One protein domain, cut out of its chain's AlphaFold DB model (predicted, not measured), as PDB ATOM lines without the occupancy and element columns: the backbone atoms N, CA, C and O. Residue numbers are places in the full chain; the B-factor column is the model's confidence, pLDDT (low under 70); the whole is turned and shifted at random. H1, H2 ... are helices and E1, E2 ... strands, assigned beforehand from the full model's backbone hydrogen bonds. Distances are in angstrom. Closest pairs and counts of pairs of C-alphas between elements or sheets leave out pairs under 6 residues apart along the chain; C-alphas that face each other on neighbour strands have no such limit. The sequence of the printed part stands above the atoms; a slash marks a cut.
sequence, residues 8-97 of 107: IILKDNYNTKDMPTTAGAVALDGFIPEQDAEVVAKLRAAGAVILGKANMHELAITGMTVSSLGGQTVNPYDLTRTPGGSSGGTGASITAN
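Overview. This is residues 8 to 97 of the 107 residues of the protein "Amidase domain-containing protein" of Paenibacillus xerothermodurans (UniProt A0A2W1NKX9). Look for little regular structure: a ribbon of two parallel strands, E1 and E2, lies between two short helices, H1 and H2, and long loops, residues 12 to 37 and 55 to 87, make much of the rest. The printed part has 90 residues, in order E1, H1, E2, H2, of mixed class with 26 in named elements. It is compact, radius of gyration of the C-alphas 12.9 A, spanning 38 by 29 by 17 A.

Arrangement. Start at E1, residues 8 to 11, parallel to E2, residues 49 to 54, at 32 degrees; N 54 and O 10 are 2.7 A apart, within hydrogen-bond range. With H1, residues 38 to 45, they form a strand-helix-strand unit, two parallel neighbours joined through a helix, its crossover right-handed. The closest C-alphas of H1 and E2 are Arg 44 and Ile 50, 7.9 A. In H2, residues 88 to 95, C-alpha 90 is 6.1 A from C-alpha 11, the closest pair with E1. H1 and H2 are apart; in both, every O i to N i+4 pair is within hydrogen-bond range.

Along the chain. Find C-alpha 8 at (-26.487, 30.108, -29.998), where E1 begins, 9.8 A long. E2 runs 14.5 A, H1 10.5 A, and H2 10.4 A to C-alpha 95 at (-24.791, 42.576, -33.007).

Size, cuts and confidence. The C-alphas farthest apart, Ala 45 and Thr 80, are 39.1 A apart. The links E1 to H1 and E2 to H2 are long. The printed part has no cut, and no printed residue is under 70 in pLDDT.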
ATOM      1  N   ILE A   8     -26.724  29.433 -31.281       91.62
ATOM      2  CA  ILE A   8     -26.487  30.108 -29.998       91.62
ATOM      3  C   ILE A   8     -24.988  30.200 -29.726       91.62
ATOM      4  O   ILE A   8     -24.262  29.215 -29.848       91.62
ATOM      5  N   ILE A   9     -24.540  31.369 -29.270       94.19
ATOM      6  CA  ILE A   9     -23.216  31.543 -28.664       94.19
ATOM      7  C   ILE A   9     -23.401  31.723 -27.156       94.19
ATOM      8  O   ILE A   9     -24.118  32.621 -26.711       94.19
ATOM      9  N   LEU A  10     -22.761  30.869 -26.360       96.38
ATOM     10  CA  LEU A  10     -22.851  30.914 -24.900       96.38
ATOM     11  C   LEU A  10     -21.799  31.851 -24.323       96.38
ATOM     12  O   LEU A  10     -20.670  31.868 -24.786       96.38
ATOM     13  N   LYS A  11     -22.118  32.586 -23.259       98.00
ATOM     14  CA  LYS A  11     -21.077  33.250 -22.465       98.00
ATOM     15  C   LYS A  11     -20.134  32.203 -21.860       98.00
ATOM     16  O   LYS A  11     -20.597  31.160 -21.398       98.00
ATOM     17  N   ASP A  12     -18.837  32.485 -21.814       98.31
ATOM     18  CA  ASP A  12     -17.828  31.495 -21.419       98.31
ATOM     19  C   ASP A  12     -17.760  31.141 -19.917       98.31
ATOM     20  O   ASP A  12     -16.820  30.516 -19.442       98.31
ATOM     21  N   ASN A  13     -18.782  31.508 -19.147       97.75
ATOM     22  CA  ASN A  13     -18.991  31.035 -17.779       97.75
ATOM     23  C   ASN A  13     -20.191  30.080 -17.652       97.75
ATOM     24  O   ASN A  13     -20.630  29.789 -16.541       97.75
ATOM     25  N   TYR A  14     -20.740  29.605 -18.773       98.19
ATOM     26  CA  TYR A  14     -21.658  28.471 -18.791       98.19
ATOM     27  C   TYR A  14     -20.884  27.191 -19.073       98.19
ATOM     28  O   TYR A  14     -20.295  27.053 -20.150       98.19
ATOM     29  N   ASN A  15     -20.928  26.260 -18.119       98.50
ATOM     30  CA  ASN A  15     -20.317  24.949 -18.279       98.50
ATOM     31  C   ASN A  15     -20.916  24.214 -19.480       98.50
ATOM     32  O   ASN A  15     -22.138  24.148 -19.646       98.50
ATOM     33  N   THR A  16     -20.028  23.651 -20.285       98.12
ATOM     34  CA  THR A  16     -20.324  22.820 -21.449       98.12
ATOM     35  C   THR A  16     -19.452  21.583 -21.368       98.12
ATOM     36  O   THR A  16     -18.241  21.719 -21.249       98.12
ATOM     37  N   LYS A  17     -20.028  20.387 -21.447       97.81
ATOM     38  CA  LYS A  17     -19.244  19.142 -21.338       97.81
ATOM     39  C   LYS A  17     -18.388  18.820 -22.569       97.81
ATOM     40  O   LYS A  17     -17.593  17.891 -22.554       97.81
ATOM     41  N   ASP A  18     -18.607  19.545 -23.658       96.75
ATOM     42  CA  ASP A  18     -18.017  19.328 -24.981       96.75
ATOM     43  C   ASP A  18     -17.146  20.503 -25.461       96.75
ATOM     44  O   ASP A  18     -16.599  20.451 -26.559       96.75
ATOM     45  N   MET A  19     -17.009  21.562 -24.655       97.56
ATOM     46  CA  MET A  19     -16.204  22.752 -24.955       97.56
ATOM     47  C   MET A  19     -15.605  23.332 -23.666       97.56
ATOM     48  O   MET A  19     -16.269  23.279 -22.625       97.56
ATOM     49  N   PRO A  20     -14.413  23.958 -23.716       98.12
ATOM     50  CA  PRO A  20     -13.847  24.632 -22.556       98.12
ATOM     51  C   PRO A  20     -14.775  25.685 -21.951       98.12
ATOM     52  O   PRO A  20     -15.581  26.311 -22.643       98.12
ATOM     53  N   THR A  21     -14.677  25.868 -20.637       98.69
ATOM     54  CA  THR A  21     -15.350  26.946 -19.902       98.69
ATOM     55  C   THR A  21     -14.315  27.694 -19.084       98.69
ATOM     56  O   THR A  21     -13.976  27.286 -17.979       98.69
ATOM     57  N   THR A  22     -13.792  28.784 -19.632       98.56
ATOM     58  CA  THR A  22     -12.601  29.439 -19.068       98.56
ATOM     59  C   THR A  22     -12.945  30.650 -18.207       98.56
ATOM     60  O   THR A  22     -12.088  31.209 -17.530       98.56
ATOM     61  N   ALA A  23     -14.197  31.120 -18.247       98.19
ATOM     62  CA  ALA A  23     -14.611  32.397 -17.664       98.19
ATOM     63  C   ALA A  23     -13.728  33.594 -18.099       98.19
ATOM     64  O   ALA A  23     -13.649  34.598 -17.387       98.19
ATOM     65  N   GLY A  24     -13.069  33.495 -19.262       97.38
ATOM     66  CA  GLY A  24     -12.093  34.463 -19.769       97.38
ATOM     67  C   GLY A  24     -10.724  34.431 -19.071       97.38
ATOM     68  O   GLY A  24      -9.884  35.278 -19.365       97.38
ATOM     69  N   ALA A  25     -10.485  33.496 -18.154       98.25
ATOM     70  CA  ALA A  25      -9.273  33.439 -17.348       98.25
ATOM     71  C   ALA A  25      -8.272  32.417 -17.898       98.25
ATOM     72  O   ALA A  25      -8.612  31.248 -18.066       98.25
ATOM     73  N   VAL A  26      -7.007  32.820 -18.061       98.31
ATOM     74  CA  VAL A  26      -5.893  31.903 -18.389       98.31
ATOM     75  C   VAL A  26      -5.764  30.781 -17.352       98.31
ATOM     76  O   VAL A  26      -5.417  29.657 -17.691       98.31
ATOM     77  N   ALA A  27      -6.112  31.052 -16.090       98.38
ATOM     78  CA  ALA A  27      -6.120  30.048 -15.024       98.38
ATOM     79  C   ALA A  27      -7.088  28.872 -15.272       98.38
ATOM     80  O   ALA A  27      -6.950  27.830 -14.633       98.38
ATOM     81  N   LEU A  28      -8.064  29.038 -16.166       98.19
ATOM     82  CA  LEU A  28      -9.036  28.016 -16.555       98.19
ATOM     83  C   LEU A  28      -8.901  27.641 -18.039       98.19
ATOM     84  O   LEU A  28      -9.822  27.048 -18.607       98.19
ATOM     85  N   ASP A  29      -7.784  27.991 -18.683       97.88
ATOM     86  CA  ASP A  29      -7.539  27.596 -20.066       97.88
ATOM     87  C   ASP A  29      -7.545  26.063 -20.192       97.88
ATOM     88  O   ASP A  29      -6.965  25.340 -19.380       97.88
ATOM     89  N   GLY A  30      -8.281  25.558 -21.181       95.88
ATOM     90  CA  GLY A  30      -8.500  24.125 -21.381       95.88
ATOM     91  C   GLY A  30      -9.402  23.421 -20.355       95.88
ATOM     92  O   GLY A  30      -9.590  22.210 -20.474       95.88
ATOM     93  N   PHE A  31      -9.998  24.115 -19.375       98.44
ATOM     94  CA  PHE A  31     -10.907  23.481 -18.410       98.44
ATOM     95  C   PHE A  31     -12.184  22.969 -19.096       98.44
ATOM     96  O   PHE A  31     -13.016  23.766 -19.539       98.44
ATOM     97  N   ILE A  32     -12.357  21.642 -19.153       98.31
ATOM     98  CA  ILE A  32     -13.568  20.971 -19.649       98.31
ATOM     99  C   ILE A  32     -14.413  20.491 -18.455       98.31
ATOM    100  O   ILE A  32     -14.000  19.564 -17.755       98.31
ATOM    101  N   PRO A  33     -15.595  21.081 -18.209       98.25
ATOM    102  CA  PRO A  33     -16.540  20.580 -17.212       98.25
ATOM    103  C   PRO A  33     -17.022  19.151 -17.501       98.25
ATOM    104  O   PRO A  33     -17.252  18.791 -18.650       98.25
ATOM    105  N   GLU A  34     -17.299  18.366 -16.459       98.25
ATOM    106  CA  GLU A  34     -17.868  17.012 -16.613       98.25
ATOM    107  C   GLU A  34     -19.318  17.023 -17.128       98.25
ATOM    108  O   GLU A  34     -19.785  16.072 -17.758       98.25
ATOM    109  N   GLN A  35     -20.046  18.113 -16.870       98.00
ATOM    110  CA  GLN A  35     -21.457  18.249 -17.213       98.00
ATOM    111  C   GLN A  35     -21.801  19.650 -17.719       98.00
ATOM    112  O   GLN A  35     -21.203  20.653 -17.318       98.00
ATOM    113  N   ASP A  36     -22.818  19.708 -18.578       98.50
ATOM    114  CA  ASP A  36     -23.439  20.960 -18.994       98.50
ATOM    115  C   ASP A  36     -24.057  21.675 -17.781       98.50
ATOM    116  O   ASP A  36     -24.600  21.047 -16.870       98.50
ATOM    117  N   ALA A  37     -24.042  23.008 -17.790       98.25
ATOM    118  CA  ALA A  37     -24.908  23.771 -16.899       98.25
ATOM    119  C   ALA A  37     -26.383  23.463 -17.214       98.25
ATOM    120  O   ALA A  37     -26.752  23.258 -18.370       98.25
ATOM    121  N   GLU A  38     -27.257  23.521 -16.210       97.88
ATOM    122  CA  GLU A  38     -28.686  23.188 -16.350       97.88
ATOM    123  C   GLU A  38     -29.374  23.917 -17.523       97.88
ATOM    124  O   GLU A  38     -30.144  23.337 -18.288       97.88
ATOM    125  N   VAL A  39     -29.060  25.203 -17.716       95.44
ATOM    126  CA  VAL A  39     -29.592  25.989 -18.841       95.44
ATOM    127  C   VAL A  39     -29.092  25.483 -20.197       95.44
ATOM    128  O   VAL A  39     -29.853  25.457 -21.161       95.44
ATOM    129  N   VAL A  40     -27.836  25.042 -20.278       96.19
ATOM    130  CA  VAL A  40     -27.234  24.486 -21.494       96.19
ATOM    131  C   VAL A  40     -27.898  23.154 -21.833       96.19
ATOM    132  O   VAL A  40     -28.313  22.958 -22.976       96.19
ATOM    133  N   ALA A  41     -28.101  22.287 -20.838       96.06
ATOM    134  CA  ALA A  41     -28.813  21.024 -21.011       96.06
ATOM    135  C   ALA A  41     -30.240  21.244 -21.547       96.06
ATOM    136  O   ALA A  41     -30.647  20.599 -22.516       96.06
ATOM    137  N   LYS A  42     -30.977  22.218 -20.995       94.75
ATOM    138  CA  LYS A  42     -32.320  22.598 -21.472       94.75
ATOM    139  C   LYS A  42     -32.321  23.132 -22.903       94.75
ATOM    140  O   LYS A  42     -33.191  22.757 -23.687       94.75
ATOM    141  N   LEU A  43     -31.355  23.978 -23.264       92.25
ATOM    142  CA  LEU A  43     -31.224  24.496 -24.629       92.25
ATOM    143  C   LEU A  43     -30.984  23.361 -25.630       92.25
ATOM    144  O   LEU A  43     -31.670  23.294 -26.652       92.25
ATOM    145  N   ARG A  44     -30.074  22.435 -25.311       92.44
ATOM    146  CA  ARG A  44     -29.801  21.250 -26.137       92.44
ATOM    147  C   ARG A  44     -31.025  20.345 -26.261       92.44
ATOM    148  O   ARG A  44     -31.370  19.953 -27.371       92.44
ATOM    149  N   ALA A  45     -31.724  20.068 -25.157       93.56
ATOM    150  CA  ALA A  45     -32.952  19.268 -25.162       93.56
ATOM    151  C   ALA A  45     -34.059  19.894 -26.031       93.56
ATOM    152  O   ALA A  45     -34.839  19.185 -26.662       93.56
ATOM    153  N   ALA A  46     -34.092  21.225 -26.117       92.06
ATOM    154  CA  ALA A  46     -34.998  21.966 -26.987       92.06
ATOM    155  C   ALA A  46     -34.505  22.093 -28.449       92.06
ATOM    156  O   ALA A  46     -35.182  22.719 -29.266       92.06
ATOM    157  N   GLY A  47     -33.365  21.489 -28.805       90.69
ATOM    158  CA  GLY A  47     -32.832  21.415 -30.170       90.69
ATOM    159  C   GLY A  47     -31.809  22.490 -30.544       90.69
ATOM    160  O   GLY A  47     -31.393  22.535 -31.698       90.69
ATOM    161  N   ALA A  48     -31.391  23.343 -29.604       91.25
ATOM    162  CA  ALA A  48     -30.466  24.429 -29.909       91.25
ATOM    163  C   ALA A  48     -29.094  23.922 -30.376       91.25
ATOM    164  O   ALA A  48     -28.512  23.014 -29.777       91.25
ATOM    165  N   VAL A  49     -28.544  24.586 -31.395       91.12
ATOM    166  CA  VAL A  49     -27.174  24.371 -31.872       91.12
ATOM    167  C   VAL A  49     -26.265  25.401 -31.206       91.12
ATOM    168  O   VAL A  49     -26.389  26.599 -31.458       91.12
ATOM    169  N   ILE A  50     -25.364  24.945 -30.337       93.31
ATOM    170  CA  ILE A  50     -24.383  25.813 -29.675       93.31
ATOM    171  C   ILE A  50     -23.138  25.886 -30.560       93.31
ATOM    172  O   ILE A  50     -22.486  24.870 -30.783       93.31
ATOM    173  N   LEU A  51     -22.825  27.080 -31.063       93.38
ATOM    174  CA  LEU A  51     -21.706  27.308 -31.984       93.38
ATOM    175  C   LEU A  51     -20.363  27.510 -31.279       93.38
ATOM    176  O   LEU A  51     -19.318  27.293 -31.881       93.38
ATOM    177  N   GLY A  52     -20.380  27.979 -30.033       94.50
ATOM    178  CA  GLY A  52     -19.155  28.277 -29.305       94.50
ATOM    179  C   GLY A  52     -19.374  29.136 -28.070       94.50
ATOM    180  O   GLY A  52     -20.507  29.349 -27.617       94.50
ATOM    181  N   LYS A  53     -18.255  29.637 -27.540       97.50
ATOM    182  CA  LYS A  53     -18.184  30.437 -26.318       97.50
ATOM    183  C   LYS A  53     -17.776  31.876 -26.650       97.50
ATOM    184  O   LYS A  53     -16.808  32.110 -27.363       97.50
ATOM    185  N   ALA A  54     -18.531  32.848 -26.155       97.38
ATOM    186  CA  ALA A  54     -18.238  34.267 -26.277       97.38
ATOM    187  C   ALA A  54     -17.297  34.719 -25.165       97.38
ATOM    188  O   ALA A  54     -17.528  34.406 -23.991       97.38
ATOM    189  N   ASN A  55     -16.330  35.562 -25.536       97.62
ATOM    190  CA  ASN A  55     -15.506  36.273 -24.569       97.62
ATOM    191  C   ASN A  55     -16.378  37.075 -23.582       97.62
ATOM    192  O   ASN A  55     -17.495  37.515 -23.878       97.62
ATOM    193  N   MET A  56     -15.853  37.274 -22.386       98.12
ATOM    194  CA  MET A  56     -16.500  37.984 -21.292       98.12
ATOM    195  C   MET A  56     -15.465  38.800 -20.533       98.12
ATOM    196  O   MET A  56     -14.275  38.638 -20.756       98.12
ATOM    197  N   HIS A  57     -15.894  39.679 -19.631       98.06
ATOM    198  CA  HIS A  57     -14.941  40.182 -18.648       98.06
ATOM    199  C   HIS A  57     -14.520  39.022 -17.748       98.06
ATOM    200  O   HIS A  57     -15.397  38.267 -17.308       98.06
ATOM    201  N   GLU A  58     -13.218  38.896 -17.500       98.12
ATOM    202  CA  GLU A  58     -12.646  37.810 -16.706       98.12
ATOM    203  C   GLU A  58     -13.423  37.609 -15.405       98.12
ATOM    204  O   GLU A  58     -13.779  38.580 -14.736       98.12
ATOM    205  N   LEU A  59     -13.784  36.360 -15.100       97.81
ATOM    206  CA  LEU A  59     -14.529  35.967 -13.894       97.81
ATOM    207  C   LEU A  59     -15.835  36.756 -13.653       97.81
ATOM    208  O   LEU A  59     -16.394  36.745 -12.562       97.81
ATOM    209  N   ALA A  60     -16.352  37.427 -14.683       97.56
ATOM    210  CA  ALA A  60     -17.515  38.303 -14.648       97.56
ATOM    211  C   ALA A  60     -17.414  39.531 -13.718       97.56
ATOM    212  O   ALA A  60     -18.453  40.136 -13.447       97.56
ATOM    213  N   ILE A  61     -16.216  39.939 -13.284       96.31
ATOM    214  CA  ILE A  61     -16.060  40.913 -12.185       96.31
ATOM    215  C   ILE A  61     -16.259  42.390 -12.572       96.31
ATOM    216  O   ILE A  61     -16.568  43.195 -11.698       96.31
ATOM    217  N   THR A  62     -16.127  42.778 -13.850       92.56
ATOM    218  CA  THR A  62     -16.335  44.178 -14.286       92.56
ATOM    219  C   THR A  62     -17.067  44.318 -15.635       92.56
ATOM    220  O   THR A  62     -17.488  43.338 -16.254       92.56
ATOM    221  N   GLY A  63     -17.269  45.563 -16.086       91.44
ATOM    222  CA  GLY A  63     -18.196  45.941 -17.155       91.44
ATOM    223  C   GLY A  63     -17.592  46.303 -18.515       91.44
ATOM    224  O   GLY A  63     -18.318  46.874 -19.317       91.44
ATOM    225  N   MET A  64     -16.315  46.016 -18.800       95.06
ATOM    226  CA  MET A  64     -15.692  46.417 -20.084       95.06
ATOM    227  C   MET A  64     -15.440  45.272 -21.075       95.06
ATOM    228  O   MET A  64     -15.143  45.542 -22.235       95.06
ATOM    229  N   THR A  65     -15.563  44.011 -20.637       97.38
ATOM    230  CA  THR A  65     -15.220  42.804 -21.427       97.38
ATOM    231  C   THR A  65     -13.756  42.783 -21.868       97.38
ATOM    232  O   THR A  65     -13.422  42.830 -23.048       97.38
ATOM    233  N   VAL A  66     -12.898  42.719 -20.850       97.50
ATOM    234  CA  VAL A  66     -11.455  42.506 -20.949       97.50
ATOM    235  C   VAL A  66     -11.173  41.238 -20.172       97.50
ATOM    236  O   VAL A  66     -11.686  41.083 -19.060       97.50
ATOM    237  N   SER A  67     -10.396  40.334 -20.746       97.44
ATOM    238  CA  SER A  67     -10.041  39.086 -20.088       97.44
ATOM    239  C   SER A  67      -8.605  38.693 -20.388       97.44
ATOM    240  O   SER A  67      -8.070  39.092 -21.425       97.44
ATOM    241  N   SER A  68      -7.958  37.958 -19.479       97.62
ATOM    242  CA  SER A  68      -6.568  37.546 -19.698       97.62
ATOM    243  C   SER A  68      -6.439  36.583 -20.875       97.62
ATOM    244  O   SER A  68      -5.452  36.654 -21.601       97.62
ATOM    245  N   LEU A  69      -7.440  35.725 -21.098       97.44
ATOM    246  CA  LEU A  69      -7.407  34.737 -22.175       97.44
ATOM    247  C   LEU A  69      -7.891  35.305 -23.516       97.44
ATOM    248  O   LEU A  69      -7.312  35.019 -24.559       97.44
ATOM    249  N   GLY A  70      -8.965  36.100 -23.502       94.06
ATOM    250  CA  GLY A  70      -9.644  36.576 -24.713       94.06
ATOM    251  C   GLY A  70      -9.356  38.030 -25.092       94.06
ATOM    252  O   GLY A  70      -9.853  38.499 -26.118       94.06
ATOM    253  N   GLY A  71      -8.602  38.769 -24.275       96.69
ATOM    254  CA  GLY A  71      -8.313  40.184 -24.495       96.69
ATOM    255  C   GLY A  71      -9.556  41.081 -24.421       96.69
ATOM    256  O   GLY A  71     -10.562  40.746 -23.789       96.69
ATOM    257  N   GLN A  72      -9.480  42.256 -25.054       96.81
ATOM    258  CA  GLN A  72     -10.573  43.234 -25.128       96.81
ATOM    259  C   GLN A  72     -11.517  42.904 -26.290       96.81
ATOM    260  O   GLN A  72     -11.122  42.928 -27.453       96.81
ATOM    261  N   THR A  73     -12.802  42.698 -26.000       97.44
ATOM    262  CA  THR A  73     -13.850  42.753 -27.035       97.44
ATOM    263  C   THR A  73     -14.221  44.205 -27.314       97.44
ATOM    264  O   THR A  73     -14.439  44.951 -26.370       97.44
ATOM    265  N   VAL A  74     -14.373  44.614 -28.571       96.56
ATOM    266  CA  VAL A  74     -14.803  45.978 -28.938       96.56
ATOM    267  C   VAL A  74     -16.268  46.023 -29.384       96.56
ATOM    268  O   VAL A  74     -16.861  44.995 -29.719       96.56
ATOM    269  N   ASN A  75     -16.884  47.206 -29.347       95.81
ATOM    270  CA  ASN A  75     -18.253  47.416 -29.811       95.81
ATOM    271  C   ASN A  75     -18.322  47.323 -31.351       95.81
ATOM    272  O   ASN A  75     -17.628  48.085 -32.019       95.81
ATOM    273  N   PRO A  76     -19.168  46.458 -31.944       93.31
ATOM    274  CA  PRO A  76     -19.248  46.317 -33.402       93.31
ATOM    275  C   PRO A  76     -19.685  47.577 -34.162       93.31
ATOM    276  O   PRO A  76     -19.383  47.695 -35.346       93.31
ATOM    277  N   TYR A  77     -20.383  48.513 -33.512       94.44
ATOM    278  CA  TYR A  77     -20.781  49.783 -34.130       94.44
ATOM    279  C   TYR A  77     -19.702  50.870 -34.048       94.44
ATOM    280  O   TYR A  77     -19.748  51.830 -34.810       94.44
ATOM    281  N   ASP A  78     -18.746  50.737 -33.127       95.62
ATOM    282  CA  ASP A  78     -17.626  51.661 -32.950       95.62
ATOM    283  C   ASP A  78     -16.469  50.915 -32.275       95.62
ATOM    284  O   ASP A  78     -16.462  50.713 -31.058       95.62
ATOM    285  N   LEU A  79     -15.472  50.521 -33.071       93.56
ATOM    286  CA  LEU A  79     -14.344  49.707 -32.608       93.56
ATOM    287  C   LEU A  79     -13.443  50.433 -31.593       93.56
ATOM    288  O   LEU A  79     -12.574  49.803 -30.996       93.56
ATOM    289  N   THR A  80     -13.645  51.737 -31.371       94.88
ATOM    290  CA  THR A  80     -12.942  52.509 -30.335       94.88
ATOM    291  C   THR A  80     -13.631  52.444 -28.967       94.88
ATOM    292  O   THR A  80     -13.089  52.932 -27.976       94.88
ATOM    293  N   ARG A  81     -14.823  51.833 -28.881       95.94
ATOM    294  CA  ARG A  81     -15.639  51.758 -27.662       95.94
ATOM    295  C   ARG A  81     -15.738  50.347 -27.100       95.94
ATOM    296  O   ARG A  81     -15.677  49.342 -27.808       95.94
ATOM    297  N   THR A  82     -15.998  50.281 -25.796       95.25
ATOM    298  CA  THR A  82     -16.383  49.035 -25.125       95.25
ATOM    299  C   THR A  82     -17.785  48.574 -25.567       95.25
ATOM    300  O   THR A  82     -18.685  49.406 -25.731       95.25
ATOM    301  N   PRO A  83     -18.019  47.256 -25.714       95.44
ATOM    302  CA  PRO A  83     -19.353  46.674 -25.874       95.44
ATOM    303  C   PRO A  83     -20.120  46.593 -24.538       95.44
ATOM    304  O   PRO A  83     -21.198  46.001 -24.481       95.44
ATOM    305  N   GLY A  84     -19.559  47.122 -23.444       96.56
ATOM    306  CA  GLY A  84     -20.035  46.898 -22.084       96.56
ATOM    307  C   GLY A  84     -19.582  45.540 -21.539       96.56
ATOM    308  O   GLY A  84     -18.640  44.921 -22.041       96.56
ATOM    309  N   GLY A  85     -20.236  45.055 -20.483       95.75
ATOM    310  CA  GLY A  85     -19.810  43.844 -19.792       95.75
ATOM    311  C   GLY A  85     -20.678  43.475 -18.585       95.75
ATOM    312  O   GLY A  85     -21.647  44.149 -18.266       95.75
ATOM    313  N   SER A  86     -20.392  42.364 -17.907       96.81
ATOM    314  CA  SER A  86     -19.313  41.415 -18.227       96.81
ATOM    315  C   SER A  86     -19.613  40.508 -19.424       96.81
ATOM    316  O   SER A  86     -18.776  39.705 -19.813       96.81
ATOM    317  N   SER A  87     -20.804  40.600 -20.013       96.94
ATOM    318  CA  SER A  87     -21.254  39.768 -21.139       96.94
ATOM    319  C   SER A  87     -21.081  40.462 -22.501       96.94
ATOM    320  O   SER A  87     -21.924  40.297 -23.380       96.94
ATOM    321  N   GLY A  88     -20.048  41.289 -22.678       96.44
ATOM    322  CA  GLY A  88     -19.903  42.109 -23.884       96.44
ATOM    323  C   GLY A  88     -19.623  41.296 -25.145       96.44
ATOM    324  O   GLY A  88     -20.177  41.631 -26.183       96.44
ATOM    325  N   GLY A  89     -18.871  40.188 -25.074       96.06
ATOM    326  CA  GLY A  89     -18.634  39.320 -26.238       96.06
ATOM    327  C   GLY A  89     -19.915  38.685 -26.760       96.06
ATOM    328  O   GLY A  89     -20.104  38.569 -27.965       96.06
ATOM    329  N   THR A  90     -20.842  38.368 -25.859       94.62
ATOM    330  CA  THR A  90     -22.191  37.926 -26.206       94.62
ATOM    331  C   THR A  90     -22.989  39.019 -26.921       94.62
ATOM    332  O   THR A  90     -23.631  38.753 -27.930       94.62
ATOM    333  N   GLY A  91     -22.984  40.249 -26.398       92.62
ATOM    334  CA  GLY A  91     -23.683  41.365 -27.042       92.62
ATOM    335  C   GLY A  91     -23.095  41.682 -28.417       92.62
ATOM    336  O   GLY A  91     -23.828  41.835 -29.394       92.62
ATOM    337  N   ALA A  92     -21.765  41.707 -28.499       93.62
ATOM    338  CA  ALA A  92     -21.027  41.946 -29.728       93.62
ATOM    339  C   ALA A  92     -21.289  40.859 -30.782       93.62
ATOM    340  O   ALA A  92     -21.526  41.197 -31.937       93.62
ATOM    341  N   SER A  93     -21.320  39.576 -30.402       91.06
ATOM    342  CA  SER A  93     -21.552  38.479 -31.350       91.06
ATOM    343  C   SER A  93     -22.957  38.495 -31.953       91.06
ATOM    344  O   SER A  93     -23.098  38.276 -33.155       91.06
ATOM    345  N   ILE A  94     -23.985  38.816 -31.159       90.38
ATOM    346  CA  ILE A  94     -25.348  39.009 -31.679       90.38
ATOM    347  C   ILE A  94     -25.373  40.199 -32.641       90.38
ATOM    348  O   ILE A  94     -25.893  40.098 -33.746       90.38
ATOM    349  N   THR A  95     -24.779  41.323 -32.231       89.88
ATOM    350  CA  THR A  95     -24.791  42.576 -33.007       89.88
ATOM    351  C   THR A  95     -24.064  42.425 -34.347       89.88
ATOM    352  O   THR A  95     -24.487  42.990 -35.350       89.88
ATOM    353  N   ALA A  96     -22.997  41.625 -34.381       85.25
ATOM    354  CA  ALA A  96     -22.244  41.293 -35.587       85.25
ATOM    355  C   ALA A  96     -22.887  40.173 -36.437       85.25
ATOM    356  O   ALA A  96     -22.287  39.738 -37.416       85.25
ATOM    357  N   ASN A  97     -24.091  39.701 -36.084       82.75
ATOM    358  CA  ASN A  97     -24.809  38.600 -36.741       82.75
ATOM    359  C   ASN A  97     -24.064  37.250 -36.737       82.75
ATOM    360  O   ASN A  97     -24.303  36.406 -37.598       82.75
TER     361      ASN A  97